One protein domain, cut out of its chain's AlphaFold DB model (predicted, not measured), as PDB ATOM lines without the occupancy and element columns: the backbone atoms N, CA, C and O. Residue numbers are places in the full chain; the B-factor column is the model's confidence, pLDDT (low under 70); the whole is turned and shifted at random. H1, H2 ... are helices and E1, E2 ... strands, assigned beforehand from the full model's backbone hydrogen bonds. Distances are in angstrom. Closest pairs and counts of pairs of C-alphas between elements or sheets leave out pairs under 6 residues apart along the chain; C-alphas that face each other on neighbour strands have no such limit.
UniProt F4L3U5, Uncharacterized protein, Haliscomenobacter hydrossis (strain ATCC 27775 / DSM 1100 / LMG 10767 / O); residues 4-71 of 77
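What this domain is: This is residues 4 to 71 of the 77 residues of an uncharacterized protein of Haliscomenobacter hydrossis (strain ATCC 27775 / DSM 1100 / LMG 10767 / O) (UniProt F4L3U5). A strongly twisted sheet of four strands curls round one helix, H1, which packs on one of its faces. The long strands E1, E3 and E4 run side by side along the longest axis, while the short edge strand E2 is set askew to its neighbour E1. The printed part has 68 residues, with one named helix and then four named strands in the order H1, E1, E2, E3, E4; the sheet's order is E2, E1, E3, E4, antiparallel throughout, and the class is mixed, helices and strands. It is compact, with a radius of gyration of the C-alphas of 11.3 A, yet elongated in outline, spanning 35 by 22 by 16 A.

How they stand to each other: Start with H1, residues 4 to 17, where every O i to N i+4 pair is within hydrogen-bond range. It is on the sheet made by E1, residues 24 to 32, E2, residues 37 to 40, E3, residues 51 to 58, and E4, residues 61 to 69; this gives two layers, a helix on one face of a sheet. Look at Lys 11: its C-alpha is 5.6 A from that of Ala 64 in E4 and 6.6 A from that of Cys 55 in E3, the closest C-alphas of H1 and each strand. At Ala 10, the closest C-alphas are those of Ile 30 in E1, 6.1 A, and Cys 37 in E2, 6.6 A. Next, E1 and E2 form a hairpin, antiparallel at 118 degrees between their directions, with N 38 and O 31 3.0 A apart. E1 and E3 are antiparallel at 163 degrees; N 30 and O 53 are 2.9 A apart. E3 and E4 form a second hairpin, antiparallel at 155 degrees, with N 54 and O 65 2.8 A apart. E2 and E4 are the edge strands and stay apart; E2 and E3 are only just apart, their closest C-alphas 8.3 A from each other.

Where its parts are: Find C-alpha 4 at (98.903, -30.943, 150.194); from there H1 runs 20.1 A to C-alpha 17. E1 begins at C-alpha 24, (80.701, -40.024, 160.909), and is 23.2 A long. E2 covers 9.4 A and E3 21.3 A. E4 is 23.8 A long and ends at C-alpha 69, (104.899, -31.689, 161.094).

The domain as a whole: The two C-alphas farthest apart, those of Asn 21 and Lys 71, are 36.2 A from each other. The printed part has no cut. The links E1 to E2 and E3 to E4 are tight; H1 to E1 and E2 to E3 are short, and no link is long. The mean pLDDT of the printed part is 93.4, and no printed residue is under 70.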
ATOM      1  N   LEU A   4     100.107 -30.497 150.906       93.19
ATOM      2  CA  LEU A   4      98.903 -30.943 150.194       93.19
ATOM      3  C   LEU A   4      99.093 -32.324 149.556       93.19
ATOM      4  O   LEU A   4      98.192 -33.154 149.611       93.19
ATOM      5  N   GLN A   5     100.275 -32.600 148.999       94.19
ATOM      6  CA  GLN A   5     100.601 -33.919 148.449       94.19
ATOM      7  C   GLN A   5     100.638 -34.990 149.546       94.19
ATOM      8  O   GLN A   5     100.069 -36.061 149.365       94.19
ATOM      9  N   PHE A   6     101.231 -34.691 150.707       95.00
ATOM     10  CA  PHE A   6     101.191 -35.612 151.851       95.00
ATOM     11  C   PHE A   6      99.767 -35.812 152.387       95.00
ATOM     12  O   PHE A   6      99.408 -36.925 152.763       95.00
ATOM     13  N   ALA A   7      98.943 -34.757 152.396       95.94
ATOM     14  CA  ALA A   7      97.545 -34.853 152.813       95.94
ATOM     15  C   ALA A   7      96.757 -35.802 151.905       95.94
ATOM     16  O   ALA A   7      95.969 -36.600 152.406       95.94
ATOM     17  N   GLN A   8      97.002 -35.753 150.590       96.62
ATOM     18  CA  GLN A   8      96.380 -36.668 149.636       96.62
ATOM     19  C   GLN A   8      96.785 -38.120 149.916       96.62
ATOM     20  O   GLN A   8      95.912 -38.966 150.057       96.62
ATOM     21  N   VAL A   9      98.079 -38.390 150.111       97.12
ATOM     22  CA  VAL A   9      98.585 -39.734 150.447       97.12
ATOM     23  C   VAL A   9      97.955 -40.271 151.741       97.12
ATOM     24  O   VAL A   9      97.477 -41.405 151.784       97.12
ATOM     25  N   ALA A  10      97.889 -39.447 152.792       97.12
ATOM     26  CA  ALA A  10      97.253 -39.827 154.052       97.12
ATOM     27  C   ALA A  10      95.742 -40.066 153.896       97.12
ATOM     28  O   ALA A  10      95.206 -41.018 154.468       97.12
ATOM     29  N   LYS A  11      95.058 -39.228 153.106       96.88
ATOM     30  CA  LYS A  11      93.630 -39.365 152.803       96.88
ATOM     31  C   LYS A  11      93.347 -40.652 152.028       96.88
ATOM     32  O   LYS A  11      92.434 -41.376 152.410       96.88
ATOM     33  N   ASP A  12      94.131 -40.960 151.000       97.00
ATOM     34  CA  ASP A  12      93.958 -42.165 150.182       97.00
ATOM     35  C   ASP A  12      94.148 -43.428 151.030       97.00
ATOM     36  O   ASP A  12      93.348 -44.364 150.961       97.00
ATOM     37  N   HIS A  13      95.161 -43.430 151.905       97.31
ATOM     38  CA  HIS A  13      95.359 -44.512 152.866       97.31
ATOM     39  C   HIS A  13      94.170 -44.649 153.826       97.31
ATOM     40  O   HIS A  13      93.687 -45.757 154.054       97.31
ATOM     41  N   PHE A  14      93.682 -43.532 154.373       96.75
ATOM     42  CA  PHE A  14      92.522 -43.510 155.262       96.75
ATOM     43  C   PHE A  14      91.257 -44.047 154.588       96.75
ATOM     44  O   PHE A  14      90.539 -44.843 155.187       96.75
ATOM     45  N   GLU A  15      90.995 -43.637 153.349       94.69
ATOM     46  CA  GLU A  15      89.837 -44.064 152.563       94.69
ATOM     47  C   GLU A  15      89.897 -45.560 152.233       94.69
ATOM     48  O   GLU A  15      88.883 -46.250 152.329       94.69
ATOM     49  N   ALA A  16      91.087 -46.094 151.941       94.94
ATOM     50  CA  ALA A  16      91.280 -47.518 151.668       94.94
ATOM     51  C   ALA A  16      90.970 -48.422 152.878       94.94
ATOM     52  O   ALA A  16      90.514 -49.553 152.697       94.94
ATOM     53  N   ILE A  17      91.208 -47.938 154.102       94.38
ATOM     54  CA  ILE A  17      90.949 -48.689 155.346       94.38
ATOM     55  C   ILE A  17      89.602 -48.347 155.994       94.38
ATOM     56  O   ILE A  17      89.182 -49.022 156.937       94.38
ATOM     57  N   ALA A  18      88.945 -47.275 155.549       92.25
ATOM     58  CA  ALA A  18      87.687 -46.823 156.114       92.25
ATOM     59  C   ALA A  18      86.548 -47.805 155.775       92.25
ATOM     60  O   ALA A  18      86.404 -48.237 154.628       92.25
ATOM     61  N   PRO A  19      85.675 -48.139 156.741       89.31
ATOM     62  CA  PRO A  19      84.457 -48.880 156.446       89.31
ATOM     63  C   PRO A  19      83.540 -48.074 155.513       89.31
ATOM     64  O   PRO A  19      83.207 -46.926 155.798       89.31
ATOM     65  N   LYS A  20      83.066 -48.698 154.428       85.62
ATOM     66  CA  LYS A  20      82.287 -48.026 153.366       85.62
ATOM     67  C   LYS A  20      80.910 -47.498 153.794       85.62
ATOM     68  O   LYS A  20      80.303 -46.730 153.058       85.62
ATOM     69  N   ASN A  21      80.421 -47.896 154.968       87.31
ATOM     70  CA  ASN A  21      79.069 -47.589 155.447       87.31
ATOM     71  C   ASN A  21      79.060 -46.623 156.645       87.31
ATOM     72  O   ASN A  21      78.103 -46.610 157.418       87.31
ATOM     73  N   ILE A  22      80.128 -45.845 156.843       88.25
ATOM     74  CA  ILE A  22      80.215 -44.869 157.932       88.25
ATOM     75  C   ILE A  22      79.987 -43.456 157.400       88.25
ATOM     76  O   ILE A  22      80.676 -43.003 156.492       88.25
ATOM     77  N   ALA A  23      79.057 -42.733 158.025       83.31
ATOM     78  CA  ALA A  23      78.834 -41.315 157.757       83.31
ATOM     79  C   ALA A  23      79.698 -40.394 158.642       83.31
ATOM     80  O   ALA A  23      80.090 -39.319 158.186       83.31
ATOM     81  N   HIS A  24      79.990 -40.806 159.885       86.31
ATOM     82  CA  HIS A  24      80.701 -40.024 160.909       86.31
ATOM     83  C   HIS A  24      81.365 -40.911 161.972       86.31
ATOM     84  O   HIS A  24      81.016 -42.080 162.117       86.31
ATOM     85  N   GLY A  25      82.266 -40.334 162.773       86.19
ATOM     86  CA  GLY A  25      82.815 -40.981 163.975       86.19
ATOM     87  C   GLY A  25      83.958 -41.963 163.711       86.19
ATOM     88  O   GLY A  25      84.409 -42.646 164.628       86.19
ATOM     89  N   TRP A  26      84.444 -42.032 162.469       92.31
ATOM     90  CA  TRP A  26      85.677 -42.732 162.134       92.31
ATOM     91  C   TRP A  26      86.793 -41.715 161.949       92.31
ATOM     92  O   TRP A  26      86.757 -40.918 161.010       92.31
ATOM     93  N   GLU A  27      87.757 -41.738 162.866       94.94
ATOM     94  CA  GLU A  27      88.857 -40.780 162.929       94.94
ATOM     95  C   GLU A  27      90.164 -41.508 163.255       94.94
ATOM     96  O   GLU A  27      90.197 -42.417 164.095       94.94
ATOM     97  N   LYS A  28      91.246 -41.141 162.565       96.69
ATOM     98  CA  LYS A  28      92.593 -41.691 162.766       96.69
ATOM     99  C   LYS A  28      93.636 -40.598 162.582       96.69
ATOM    100  O   LYS A  28      93.492 -39.733 161.726       96.69
ATOM    101  N   PHE A  29      94.726 -40.684 163.339       97.56
ATOM    102  CA  PHE A  29      95.932 -39.924 163.034       97.56
ATOM    103  C   PHE A  29      96.825 -40.773 162.138       97.56
ATOM    104  O   PHE A  29      97.154 -41.903 162.495       97.56
ATOM    105  N   ILE A  30      97.207 -40.246 160.979       97.69
ATOM    106  CA  ILE A  30      98.066 -40.942 160.016       97.69
ATOM    107  C   ILE A  30      99.344 -40.138 159.845       97.69
ATOM    108  O   ILE A  30      99.289 -38.958 159.512       97.69
ATOM    109  N   THR A  31     100.488 -40.780 160.082       97.12
ATOM    110  CA  THR A  31     101.802 -40.229 159.737       97.12
ATOM    111  C   THR A  31     102.221 -40.710 158.355       97.12
ATOM    112  O   THR A  31     101.960 -41.862 157.996       97.12
ATOM    113  N   THR A  32     102.878 -39.849 157.585       96.56
ATOM    114  CA  THR A  32     103.421 -40.204 156.273       96.56
ATOM    115  C   THR A  32     104.692 -39.426 155.943       96.56
ATOM    116  O   THR A  32     104.817 -38.249 156.285       96.56
ATOM    117  N   ASP A  33     105.625 -40.097 155.268       94.88
ATOM    118  CA  ASP A  33     106.819 -39.534 154.620       94.88
ATOM    119  C   ASP A  33     106.604 -39.320 153.102       94.88
ATOM    120  O   ASP A  33     107.532 -38.970 152.372       94.88
ATOM    121  N   GLY A  34     105.356 -39.460 152.636       93.88
ATOM    122  CA  GLY A  34     104.956 -39.310 151.239       93.88
ATOM    123  C   GLY A  34     105.012 -40.608 150.436       93.88
ATOM    124  O   GLY A  34     104.510 -40.646 149.316       93.88
ATOM    125  N   VAL A  35     105.582 -41.669 151.007       94.00
ATOM    126  CA  VAL A  35     105.679 -43.004 150.397       94.00
ATOM    127  C   VAL A  35     104.961 -44.035 151.263       94.00
ATOM    128  O   VAL A  35     104.199 -44.858 150.765       94.00
ATOM    129  N   ASN A  36     105.179 -43.964 152.572       94.94
ATOM    130  CA  ASN A  36     104.651 -44.869 153.574       94.94
ATOM    131  C   ASN A  36     103.578 -44.169 154.414       94.94
ATOM    132  O   ASN A  36     103.632 -42.956 154.645       94.94
ATOM    133  N   CYS A  37     102.621 -44.947 154.919       97.12
ATOM    134  CA  CYS A  37     101.594 -44.478 155.845       97.12
ATOM    135  C   CYS A  37     101.519 -45.391 157.065       97.12
ATOM    136  O   CYS A  37     101.534 -46.614 156.929       97.12
ATOM    137  N   LEU A  38     101.390 -44.796 158.251       96.69
ATOM    138  CA  LEU A  38     101.154 -45.524 159.497       96.69
ATOM    139  C   LEU A  38     100.068 -44.828 160.317       96.69
ATOM    140  O   LEU A  38     100.077 -43.606 160.471       96.69
ATOM    141  N   ILE A  39      99.162 -45.619 160.894       97.44
ATOM    142  CA  ILE A  39      98.223 -45.130 161.906       97.44
ATOM    143  C   ILE A  39      98.996 -44.951 163.206       97.44
ATOM    144  O   ILE A  39      99.630 -45.881 163.704       97.44
ATOM    145  N   VAL A  40      98.918 -43.756 163.772       97.00
ATOM    146  CA  VAL A  40      99.630 -43.387 164.990       97.00
ATOM    147  C   VAL A  40      98.662 -42.911 166.061       97.00
ATOM    148  O   VAL A  40      97.497 -42.602 165.808       97.00
ATOM    149  N   ARG A  41      99.154 -42.853 167.296       95.38
ATOM    150  CA  ARG A  41      98.455 -42.188 168.393       95.38
ATOM    151  C   ARG A  41      98.702 -40.677 168.353       95.38
ATOM    152  O   ARG A  41      99.671 -40.212 167.749       95.38
ATOM    153  N   SER A  42      97.858 -39.916 169.045       89.06
ATOM    154  CA  SER A  42      97.970 -38.452 169.150       89.06
ATOM    155  C   SER A  42      99.297 -37.981 169.765       89.06
ATOM    156  O   SER A  42      99.788 -36.906 169.424       89.06
ATOM    157  N   ASP A  43      99.916 -38.805 170.613       91.88
ATOM    158  CA  ASP A  43     101.168 -38.541 171.327       91.88
ATOM    159  C   ASP A  43     102.435 -38.978 170.584       91.88
ATOM    160  O   ASP A  43     103.529 -38.794 171.113       91.88
ATOM    161  N   TYR A  44     102.325 -39.510 169.356       94.44
ATOM    162  CA  TYR A  44     103.490 -39.835 168.518       94.44
ATOM    163  C   TYR A  44     104.443 -38.616 168.441       94.44
ATOM    164  O   TYR A  44     104.025 -37.513 168.767       94.44
ATOM    165  N   ARG A  45     105.652 -38.673 167.879       92.38
ATOM    166  CA  ARG A  45     106.343 -37.441 167.421       92.38
ATOM    167  C   ARG A  45     106.909 -37.681 166.030       92.38
ATOM    168  O   ARG A  45     107.661 -38.639 165.887       92.38
ATOM    169  N   PRO A  46     106.504 -36.905 165.001       92.62
ATOM    170  CA  PRO A  46     106.930 -37.191 163.643       92.62
ATOM    171  C   PRO A  46     108.412 -36.864 163.524       92.62
ATOM    172  O   PRO A  46     108.870 -35.834 164.030       92.62
ATOM    173  N   ARG A  47     109.147 -37.742 162.858       92.12
ATOM    174  CA  ARG A  47     110.561 -37.528 162.550       92.12
ATOM    175  C   ARG A  47     110.705 -36.474 161.452       92.12
ATOM    176  O   ARG A  47     109.736 -36.208 160.740       92.12
ATOM    177  N   PRO A  48     111.892 -35.870 161.278       91.38
ATOM    178  CA  PRO A  48     112.140 -34.976 160.153       91.38
ATOM    179  C   PRO A  48     111.707 -35.606 158.823       91.38
ATOM    180  O   PRO A  48     112.115 -36.720 158.503       91.38
ATOM    181  N   GLY A  49     110.860 -34.900 158.073       90.56
ATOM    182  CA  GLY A  49     110.294 -35.388 156.808       90.56
ATOM    183  C   GLY A  49     108.964 -36.141 156.931       90.56
ATOM    184  O   GLY A  49     108.291 -36.322 155.922       90.56
ATOM    185  N   GLU A  50     108.537 -36.506 158.143       94.06
ATOM    186  CA  GLU A  50     107.209 -37.069 158.392       94.06
ATOM    187  C   GLU A  50     106.184 -35.975 158.714       94.06
ATOM    188  O   GLU A  50     106.475 -34.960 159.360       94.06
ATOM    189  N   ILE A  51     104.933 -36.207 158.324       95.31
ATOM    190  CA  ILE A  51     103.803 -35.332 158.628       95.31
ATOM    191  C   ILE A  51     102.653 -36.167 159.165       95.31
ATOM    192  O   ILE A  51     102.338 -37.214 158.607       95.31
ATOM    193  N   VAL A  52     102.002 -35.684 160.226       96.88
ATOM    194  CA  VAL A  52     100.801 -36.313 160.775       96.88
ATOM    195  C   VAL A  52      99.570 -35.516 160.377       96.88
ATOM    196  O   VAL A  52      99.491 -34.307 160.614       96.88
ATOM    197  N   PHE A  53      98.588 -36.228 159.840       97.50
ATOM    198  CA  PHE A  53      97.260 -35.724 159.526       97.50
ATOM    199  C   PHE A  53      96.231 -36.320 160.475       97.50
ATOM    200  O   PHE A  53      96.312 -37.491 160.844       97.50
ATOM    201  N   HIS A  54      95.258 -35.503 160.855       97.31
ATOM    202  CA  HIS A  54      94.010 -35.970 161.427       97.31
ATOM    203  C   HIS A  54      93.055 -36.285 160.275       97.31
ATOM    204  O   HIS A  54      92.623 -35.384 159.554       97.31
ATOM    205  N   CYS A  55      92.767 -37.566 160.073       97.25
ATOM    206  CA  CYS A  55      91.856 -38.032 159.042       97.25
ATOM    207  C   CYS A  55      90.518 -38.404 159.668       97.25
ATOM    208  O   CYS A  55      90.477 -39.150 160.646       97.25
ATOM    209  N   SER A  56      89.432 -37.889 159.102       96.38
ATOM    210  CA  SER A  56      88.075 -38.082 159.615       96.38
ATOM    211  C   SER A  56      87.069 -38.241 158.478       96.38
ATOM    212  O   SER A  56      87.294 -37.758 157.366       96.38
ATOM    213  N   ILE A  57      85.949 -38.913 158.746       95.00
ATOM    214  CA  ILE A  57      84.793 -38.924 157.841       95.00
ATOM    215  C   ILE A  57      83.798 -37.851 158.293       95.00
ATOM    216  O   ILE A  57      83.287 -37.899 159.416       95.00
ATOM    217  N   LYS A  58      83.498 -36.901 157.405       91.00
ATOM    218  CA  LYS A  58      82.503 -35.842 157.616       91.00
ATOM    219  C   LYS A  58      81.423 -35.969 156.538       91.00
ATOM    220  O   LYS A  58      81.707 -35.754 155.366       91.00
ATOM    221  N   ASN A  59      80.196 -36.333 156.918       90.25
ATOM    222  CA  ASN A  59      79.065 -36.563 156.002       90.25
ATOM    223  C   ASN A  59      79.381 -37.612 154.917       90.25
ATOM    224  O   ASN A  59      79.064 -37.422 153.746       90.25
ATOM    225  N   GLY A  60      80.075 -38.693 155.286       88.69
ATOM    226  CA  GLY A  60      80.529 -39.717 154.334       88.69
ATOM    227  C   GLY A  60      81.714 -39.297 153.453       88.69
ATOM    228  O   GLY A  60      82.160 -40.090 152.630       88.69
ATOM    229  N   ILE A  61      82.252 -38.084 153.623       91.44
ATOM    230  CA  ILE A  61      83.390 -37.583 152.848       91.44
ATOM    231  C   ILE A  61      84.673 -37.711 153.685       91.44
ATOM    232  O   ILE A  61      84.755 -37.117 154.768       91.44
ATOM    233  N   PRO A  62      85.694 -38.450 153.210       93.44
ATOM    234  CA  PRO A  62      86.985 -38.512 153.879       93.44
ATOM    235  C   PRO A  62      87.705 -37.164 153.781       93.44
ATOM    236  O   PRO A  62      87.816 -36.561 152.711       93.44
ATOM    237  N   CYS A  63      88.214 -36.697 154.914       94.44
ATOM    238  CA  CYS A  63      88.932 -35.438 155.069       94.44
ATOM    239  C   CYS A  63      90.296 -35.705 155.711       94.44
ATOM    240  O   CYS A  63      90.416 -36.600 156.545       94.44
ATOM    241  N   ALA A  64      91.304 -34.906 155.362       96.62
ATOM    242  CA  ALA A  64      92.616 -34.924 156.003       96.62
ATOM    243  C   ALA A  64      93.016 -33.497 156.390       96.62
ATOM    244  O   ALA A  64      93.093 -32.609 155.542       96.62
ATOM    245  N   GLU A  65      93.263 -33.283 157.676       96.00
ATOM    246  CA  GLU A  65      93.628 -31.989 158.249       96.00
ATOM    247  C   GLU A  65      95.047 -32.083 158.806       96.00
ATOM    248  O   GLU A  65      95.388 -33.040 159.506       96.00
ATOM    249  N   LEU A  66      95.905 -31.116 158.477       95.06
ATOM    250  CA  LEU A  66      97.271 -31.104 158.991       95.06
ATOM    251  C   LEU A  66      97.231 -30.975 160.516       95.06
ATOM    252  O   LEU A  66      96.789 -29.956 161.040       95.06
ATOM    253  N   TYR A  67      97.724 -31.993 161.217       94.44
ATOM    254  CA  TYR A  67      97.781 -31.975 162.674       94.44
ATOM    255  C   TYR A  67      99.121 -31.416 163.147       94.44
ATOM    256  O   TYR A  67      99.176 -30.532 164.000       94.44
ATOM    257  N   ARG A  68     100.222 -31.919 162.579       92.25
ATOM    258  CA  ARG A  68     101.581 -31.506 162.951       92.25
ATOM    259  C   ARG A  68     102.617 -32.004 161.954       92.25
ATOM    260  O   ARG A  68     102.416 -33.004 161.268       92.25
ATOM    261  N   THR A  69     103.767 -31.350 161.954       91.00
ATOM    262  CA  THR A  69     104.899 -31.689 161.094       91.00
ATOM    263  C   THR A  69     106.099 -32.114 161.927       91.00
ATOM    264  O   THR A  69     106.346 -31.570 163.007       91.00
ATOM    265  N   GLY A  70     106.861 -33.080 161.423       83.56
ATOM    266  CA  GLY A  70     108.213 -33.351 161.883       83.56
ATOM    267  C   GLY A  70     109.118 -32.256 161.350       83.56
ATOM    268  O   GLY A  70     109.716 -32.390 160.282       83.56
ATOM    269  N   LYS A  71     109.151 -31.118 162.047       74.06
ATOM    270  CA  LYS A  71     110.137 -30.077 161.756       74.06
ATOM    271  C   LYS A  71     111.515 -30.671 162.034       74.06
ATOM    272  O   LYS A  71     111.706 -31.304 163.070       74.06
TER     273      LYS A  71